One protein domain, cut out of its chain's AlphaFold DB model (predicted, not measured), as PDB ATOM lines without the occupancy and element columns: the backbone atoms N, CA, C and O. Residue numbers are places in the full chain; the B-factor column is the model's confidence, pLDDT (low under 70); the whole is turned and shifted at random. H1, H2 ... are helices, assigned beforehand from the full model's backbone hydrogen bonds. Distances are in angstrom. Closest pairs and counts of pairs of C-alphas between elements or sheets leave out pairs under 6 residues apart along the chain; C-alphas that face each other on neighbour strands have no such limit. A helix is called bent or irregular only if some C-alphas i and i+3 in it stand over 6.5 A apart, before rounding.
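This is residues 2 to 55 of the 154 residues of the protein "Hypothetical protein" of Brachionus calyciflorus (UniProt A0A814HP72). The longest helix, H2, runs out along one side of an elongated, open loop; H3 sits by its far end, and H4 leads back on the other side to meet H1 and the beginning of H2. H1, H4 and residues 13 to 17 of H2 gather at one end, with H3 at the other. The printed part has 54 residues, with four named helices in the order H1, H2, H3, H4 and no named strand; the class is all helix. The whole is only just compact, close to loose, with a radius of gyration of the C-alphas of 11.7 A and spans of 34 by 20 by 14 A.

H2, residues 13 to 26, is the hub, touching three helices; the helix packing is mostly crossed, the helices touching at steep tilts. With residues 13 to 17 alone it touches H4, residues 41 to 53, at a steep tilt of 62 degrees, opposite ways; the closest C-alphas, of Leu 13 and Leu 48, are 6.9 A apart. H1, residues 2 to 7, only just touches H2, with 3 pairs of C-alphas within 8 A, the closest those of Val 5 and Cys 16 at 6.2 A. H1 touches residues 48 to 52 of H4 at a steep tilt of 38 degrees, the same way; the C-alphas of His 6 and Arg 52 are closest, at 5.5 A. H3, residues 31 to 37, only just touches H2, with 3 pairs of C-alphas within 8 A, the closest those of Val 25 and Glu 31 at 6.8 A. H3 is apart from H1 and H4. Every O i to N i+4 pair is within hydrogen-bond range in H1 and H3, against 9 of 10 in H2 and 7 of 9 in H4.

H2 is 20.0 A long, from C-alpha 13 at (39.024, 24.047, -27.057). H4 is 17.2 A long, ending at C-alpha 53 at (50.294, 25.979, -29.310), and is irregular: C-alphas 43 and 46 are 7.3 A apart. H3 is 10.0 A long and H1 8.8 A.

The C-alphas farthest apart, of Arg 32 and Asn 55, are 34.3 A apart. The printed part has no cut, the three links are tight, and no printed residue is under 70 in pLDDT.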
ATOM      1  N   LYS A   2      38.639  32.205 -32.771       81.75
ATOM      2  CA  LYS A   2      40.123  32.154 -32.786       81.75
ATOM      3  C   LYS A   2      40.795  33.052 -31.727       81.75
ATOM      4  O   LYS A   2      41.655  32.572 -31.001       81.75
ATOM      5  N   LYS A   3      40.339  34.305 -31.582       80.25
ATOM      6  CA  LYS A   3      40.818  35.249 -30.548       80.25
ATOM      7  C   LYS A   3      40.606  34.717 -29.122       80.25
ATOM      8  O   LYS A   3      41.554  34.678 -28.357       80.25
ATOM      9  N   ASN A   4      39.405  34.221 -28.803       80.50
ATOM     10  CA  ASN A   4      39.090  33.619 -27.495       80.50
ATOM     11  C   ASN A   4      39.969  32.378 -27.222       80.50
ATOM     12  O   ASN A   4      40.561  32.266 -26.159       80.50
ATOM     13  N   VAL A   5      40.164  31.498 -28.213       81.81
ATOM     14  CA  VAL A   5      41.056  30.326 -28.079       81.81
ATOM     15  C   VAL A   5      42.508  30.716 -27.781       81.81
ATOM     16  O   VAL A   5      43.189  29.990 -27.052       81.81
ATOM     17  N   HIS A   6      42.960  31.839 -28.343       80.69
ATOM     18  CA  HIS A   6      44.301  32.380 -28.157       80.69
ATOM     19  C   HIS A   6      44.490  33.031 -26.776       80.69
ATOM     20  O   HIS A   6      45.518  32.811 -26.141       80.69
ATOM     21  N   THR A   7      43.505  33.796 -26.295       77.81
ATOM     22  CA  THR A   7      43.616  34.577 -25.050       77.81
ATOM     23  C   THR A   7      43.145  33.828 -23.802       77.81
ATOM     24  O   THR A   7      43.631  34.102 -22.712       77.81
ATOM     25  N   ASN A   8      42.207  32.885 -23.927       79.75
ATOM     26  CA  ASN A   8      41.622  32.172 -22.794       79.75
ATOM     27  C   ASN A   8      42.216  30.759 -22.654       79.75
ATOM     28  O   ASN A   8      41.920  29.861 -23.453       79.75
ATOM     29  N   ARG A   9      43.049  30.561 -21.622       73.25
ATOM     30  CA  ARG A   9      43.695  29.270 -21.310       73.25
ATOM     31  C   ARG A   9      42.931  28.424 -20.288       73.25
ATOM     32  O   ARG A   9      43.188  27.224 -20.208       73.25
ATOM     33  N   SER A  10      41.986  29.001 -19.543       78.50
ATOM     34  CA  SER A  10      41.196  28.252 -18.556       78.50
ATOM     35  C   SER A  10      40.143  27.364 -19.227       78.50
ATOM     36  O   SER A  10      39.859  26.263 -18.745       78.50
ATOM     37  N   LYS A  11      39.637  27.774 -20.397       84.19
ATOM     38  CA  LYS A  11      38.690  26.994 -21.205       84.19
ATOM     39  C   LYS A  11      39.387  26.020 -22.162       84.19
ATOM     40  O   LYS A  11      40.323  26.353 -22.898       84.19
ATOM     41  N   THR A  12      38.892  24.791 -22.214       88.44
ATOM     42  CA  THR A  12      39.206  23.792 -23.239       88.44
ATOM     43  C   THR A  12      38.807  24.294 -24.631       88.44
ATOM     44  O   THR A  12      37.977  25.189 -24.788       88.44
ATOM     45  N   LEU A  13      39.389  23.701 -25.678       91.12
ATOM     46  CA  LEU A  13      39.024  24.047 -27.057       91.12
ATOM     47  C   LEU A  13      37.547  23.783 -27.340       91.12
ATOM     48  O   LEU A  13      36.923  24.537 -28.085       91.12
ATOM     49  N   ARG A  14      36.993  22.730 -26.730       92.50
ATOM     50  CA  ARG A  14      35.584  22.377 -26.878       92.50
ATOM     51  C   ARG A  14      34.679  23.394 -26.193       92.50
ATOM     52  O   ARG A  14      33.679  23.781 -26.779       92.50
ATOM     53  N   GLU A  15      35.051  23.884 -25.013       92.25
ATOM     54  CA  GLU A  15      34.320  24.970 -24.350       92.25
ATOM     55  C   GLU A  15      34.342  26.253 -25.183       92.25
ATOM     56  O   GLU A  15      33.283  26.823 -25.425       92.25
ATOM     57  N   CYS A  16      35.506  26.665 -25.703       91.62
ATOM     58  CA  CYS A  16      35.603  27.835 -26.585       91.62
ATOM     59  C   CYS A  16      34.775  27.675 -27.875       91.62
ATOM     60  O   CYS A  16      34.234  28.655 -28.390       91.62
ATOM     61  N   TYR A  17      34.699  26.457 -28.421       93.56
ATOM     62  CA  TYR A  17      33.877  26.132 -29.586       93.56
ATOM     63  C   TYR A  17      32.382  26.224 -29.271       93.56
ATOM     64  O   TYR A  17      31.655  26.944 -29.951       93.56
ATOM     65  N   ASN A  18      31.945  25.545 -28.208       92.75
ATOM     66  CA  ASN A  18      30.552  25.525 -27.774       92.75
ATOM     67  C   ASN A  18      30.067  26.937 -27.406       92.75
ATOM     68  O   ASN A  18      28.935  27.296 -27.705       92.75
ATOM     69  N   GLU A  19      30.918  27.748 -26.773       92.38
ATOM     70  CA  GLU A  19      30.635  29.153 -26.467       92.38
ATOM     71  C   GLU A  19      30.472  29.987 -27.743       92.38
ATOM     72  O   GLU A  19      29.513  30.741 -27.867       92.38
ATOM     73  N   ALA A  20      31.358  29.816 -28.731       91.31
ATOM     74  CA  ALA A  20      31.226  30.513 -30.007       91.31
ATOM     75  C   ALA A  20      29.921  30.148 -30.732       91.31
ATOM     76  O   ALA A  20      29.282  31.032 -31.296       91.31
ATOM     77  N   GLN A  21      29.515  28.877 -30.685       91.44
ATOM     78  CA  GLN A  21      28.247  28.424 -31.255       91.44
ATOM     79  C   GLN A  21      27.044  29.022 -30.510       91.44
ATOM     80  O   GLN A  21      26.135  29.548 -31.147       91.44
ATOM     81  N   ARG A  22      27.067  29.013 -29.169       90.69
ATOM     82  CA  ARG A  22      26.021  29.618 -28.327       90.69
ATOM     83  C   ARG A  22      25.834  31.106 -28.609       90.69
ATOM     84  O   ARG A  22      24.699  31.553 -28.707       90.69
ATOM     85  N   ASN A  23      26.917  31.850 -28.828       91.94
ATOM     86  CA  ASN A  23      26.829  33.279 -29.133       91.94
ATOM     87  C   ASN A  23      26.030  33.564 -30.415       91.94
ATOM     88  O   ASN A  23      25.312  34.555 -30.465       91.94
ATOM     89  N   PHE A  24      26.108  32.708 -31.440       91.56
ATOM     90  CA  PHE A  24      25.297  32.877 -32.652       91.56
ATOM     91  C   PHE A  24      23.807  32.628 -32.402       91.56
ATOM     92  O   PHE A  24      22.977  33.346 -32.952       91.56
ATOM     93  N   VAL A  25      23.475  31.667 -31.536       90.25
ATOM     94  CA  VAL A  25      22.088  31.428 -31.109       90.25
ATOM     95  C   VAL A  25      21.552  32.645 -30.354       90.25
ATOM     96  O   VAL A  25      20.454  33.111 -30.635       90.25
ATOM     97  N   THR A  26      22.351  33.230 -29.456       92.94
ATOM     98  CA  THR A  26      21.994  34.464 -28.733       92.94
ATOM     99  C   THR A  26      21.785  35.657 -29.669       92.94
ATOM    100  O   THR A  26      20.931  36.498 -29.410       92.94
ATOM    101  N   LEU A  27      22.500  35.707 -30.796       93.81
ATOM    102  CA  LEU A  27      22.292  36.697 -31.860       93.81
ATOM    103  C   LEU A  27      21.072  36.391 -32.749       93.81
ATOM    104  O   LEU A  27      20.926  36.987 -33.813       93.81
ATOM    105  N   SER A  28      20.198  35.470 -32.329       93.25
ATOM    106  CA  SER A  28      18.990  35.049 -33.048       93.25
ATOM    107  C   SER A  28      19.260  34.492 -34.451       93.25
ATOM    108  O   SER A  28      18.389  34.521 -35.320       93.25
ATOM    109  N   ILE A  29      20.462  33.957 -34.693       93.25
ATOM    110  CA  ILE A  29      20.762  33.259 -35.944       93.25
ATOM    111  C   ILE A  29      20.103  31.873 -35.893       93.25
ATOM    112  O   ILE A  29      20.356  31.124 -34.945       93.25
ATOM    113  N   PRO A  30      19.300  31.482 -36.903       93.81
ATOM    114  CA  PRO A  30      18.635  30.183 -36.905       93.81
ATOM    115  C   PRO A  30      19.631  29.021 -36.828       93.81
ATOM    116  O   PRO A  30      20.619  28.992 -37.566       93.81
ATOM    117  N   GLU A  31      19.328  28.009 -36.016       91.62
ATOM    118  CA  GLU A  31      20.213  26.852 -35.815       91.62
ATOM    119  C   GLU A  31      20.571  26.136 -37.118       91.62
ATOM    120  O   GLU A  31      21.712  25.720 -37.291       91.62
ATOM    121  N   ARG A  32      19.641  26.070 -38.081       93.25
ATOM    122  CA  ARG A  32      19.900  25.497 -39.413       93.25
ATOM    123  C   ARG A  32      21.032  26.209 -40.159       93.25
ATOM    124  O   ARG A  32      21.815  25.567 -40.849       93.25
ATOM    125  N   VAL A  33      21.133  27.532 -40.008       93.56
ATOM    126  CA  VAL A  33      22.181  28.348 -40.636       93.56
ATOM    127  C   VAL A  33      23.504  28.090 -39.923       93.56
ATOM    128  O   VAL A  33      24.525  27.863 -40.565       93.56
ATOM    129  N   ILE A  34      23.485  28.034 -38.591       91.94
ATOM    130  CA  ILE A  34      24.670  27.691 -37.803       91.94
ATOM    131  C   ILE A  34      25.159  26.286 -38.179       91.94
ATOM    132  O   ILE A  34      26.333  26.121 -38.469       91.94
ATOM    133  N   ALA A  35      24.286  25.284 -38.260       89.56
ATOM    134  CA  ALA A  35      24.661  23.918 -38.625       89.56
ATOM    135  C   ALA A  35      25.234  23.809 -40.050       89.56
ATOM    136  O   ALA A  35      26.152  23.022 -40.280       89.56
ATOM    137  N   ALA A  36      24.721  24.603 -40.995       93.31
ATOM    138  CA  ALA A  36      25.180  24.598 -42.383       93.31
ATOM    139  C   ALA A  36      26.549  25.276 -42.569       93.31
ATOM    140  O   ALA A  36      27.386  24.779 -43.323       93.31
ATOM    141  N   TYR A  37      26.786  26.402 -41.891       92.50
ATOM    142  CA  TYR A  37      27.963  27.247 -42.136       92.50
ATOM    143  C   TYR A  37      29.017  27.189 -41.029       92.50
ATOM    144  O   TYR A  37      30.198  27.447 -41.282       92.50
ATOM    145  N   PHE A  38      28.634  26.861 -39.794       92.44
ATOM    146  CA  PHE A  38      29.578  26.740 -38.694       92.44
ATOM    147  C   PHE A  38      30.293  25.390 -38.781       92.44
ATOM    148  O   PHE A  38      29.659  24.333 -38.802       92.44
ATOM    149  N   PRO A  39      31.631  25.376 -38.829       92.75
ATOM    150  CA  PRO A  39      32.350  24.136 -39.027       92.75
ATOM    151  C   PRO A  39      32.218  23.235 -37.798       92.75
ATOM    152  O   PRO A  39      32.236  23.696 -36.658       92.75
ATOM    153  N   THR A  40      32.159  21.923 -38.018       93.38
ATOM    154  CA  THR A  40      32.193  20.936 -36.927       93.38
ATOM    155  C   THR A  40      33.489  21.056 -36.125       93.38
ATOM    156  O   THR A  40      34.545  21.319 -36.709       93.38
ATOM    157  N   PHE A  41      33.444  20.753 -34.827       93.81
ATOM    158  CA  PHE A  41      34.631  20.769 -33.967       93.81
ATOM    159  C   PHE A  41      35.802  19.964 -34.548       93.81
ATOM    160  O   PHE A  41      36.928  20.453 -34.568       93.81
ATOM    161  N   ASN A  42      35.540  18.768 -35.084       94.12
ATOM    162  CA  ASN A  42      36.580  17.890 -35.627       94.12
ATOM    163  C   ASN A  42      37.340  18.535 -36.795       94.12
ATOM    164  O   ASN A  42      38.560  18.437 -36.842       94.12
ATOM    165  N   LYS A  43      36.642  19.262 -37.681       93.94
ATOM    166  CA  LYS A  43      37.259  19.962 -38.823       93.94
ATOM    167  C   LYS A  43      38.182  21.107 -38.399       93.94
ATOM    168  O   LYS A  43      39.159  21.383 -39.085       93.94
ATOM    169  N   ILE A  44      37.887  21.785 -37.290       94.19
ATOM    170  CA  ILE A  44      38.661  22.963 -36.853       94.19
ATOM    171  C   ILE A  44      39.612  22.692 -35.691       94.19
ATOM    172  O   ILE A  44      40.441  23.550 -35.385       94.19
ATOM    173  N   SER A  45      39.501  21.543 -35.025       93.38
ATOM    174  CA  SER A  45      40.271  21.215 -33.823       93.38
ATOM    175  C   SER A  45      41.776  21.356 -34.063       93.38
ATOM    176  O   SER A  45      42.470  21.934 -33.230       93.38
ATOM    177  N   GLY A  46      42.274  20.930 -35.229       93.00
ATOM    178  CA  GLY A  46      43.674  21.089 -35.631       93.00
ATOM    179  C   GLY A  46      44.107  22.555 -35.708       93.00
ATOM    180  O   GLY A  46      45.114  22.943 -35.116       93.00
ATOM    181  N   THR A  47      43.312  23.408 -36.360       92.88
ATOM    182  CA  THR A  47      43.574  24.855 -36.424       92.88
ATOM    183  C   THR A  47      43.545  25.494 -35.039       92.88
ATOM    184  O   THR A  47      44.408  26.309 -34.716       92.88
ATOM    185  N   LEU A  48      42.570  25.124 -34.208       92.38
ATOM    186  CA  LEU A  48      42.449  25.656 -32.856       92.38
ATOM    187  C   LEU A  48      43.624  25.226 -31.965       92.38
ATOM    188  O   LEU A  48      44.158  26.048 -31.220       92.38
ATOM    189  N   ASN A  49      44.072  23.974 -32.087       90.44
ATOM    190  CA  ASN A  49      45.274  23.479 -31.421       90.44
ATOM    191  C   ASN A  49      46.519  24.259 -31.854       90.44
ATOM    192  O   ASN A  49      47.272  24.685 -30.985       90.44
ATOM    193  N   LYS A  50      46.697  24.520 -33.159       90.00
ATOM    194  CA  LYS A  50      47.830  25.300 -33.689       90.00
ATOM    195  C   LYS A  50      47.862  26.734 -33.146       90.00
ATOM    196  O   LYS A  50      48.913  27.233 -32.758       90.00
ATOM    197  N   ILE A  51      46.701  27.388 -33.076       90.31
ATOM    198  CA  ILE A  51      46.568  28.735 -32.492       90.31
ATOM    199  C   ILE A  51      46.896  28.720 -30.995       90.31
ATOM    200  O   ILE A  51      47.463  29.671 -30.473       90.31
ATOM    201  N   ARG A  52      46.528  27.652 -30.283       87.69
ATOM    202  CA  ARG A  52      46.810  27.532 -28.850       87.69
ATOM    203  C   ARG A  52      48.264  27.152 -28.573       87.69
ATOM    204  O   ARG A  52      48.811  27.559 -27.552       87.69
ATOM    205  N   SER A  53      48.894  26.379 -29.455       85.25
ATOM    206  CA  SER A  53      50.294  25.979 -29.310       85.25
ATOM    207  C   SER A  53      51.269  27.126 -29.547       85.25
ATOM    208  O   SER A  53      52.341  27.087 -28.960       85.25
ATOM    209  N   SER A  54      50.911  28.158 -30.323       85.31
ATOM    210  CA  SER A  54      51.790  29.322 -30.540       85.31
ATOM    211  C   SER A  54      52.130  30.082 -29.254       85.31
ATOM    212  O   SER A  54      53.137  30.771 -29.208       85.31
ATOM    213  N   ASN A  55      51.301  29.944 -28.213       77.38
ATOM    214  CA  ASN A  55      51.471  30.604 -26.912       77.38
ATOM    215  C   ASN A  55      52.012  29.651 -25.831       77.38
ATOM    216  O   ASN A  55      51.975  29.957 -24.633       77.38
TER     217      ASN A  55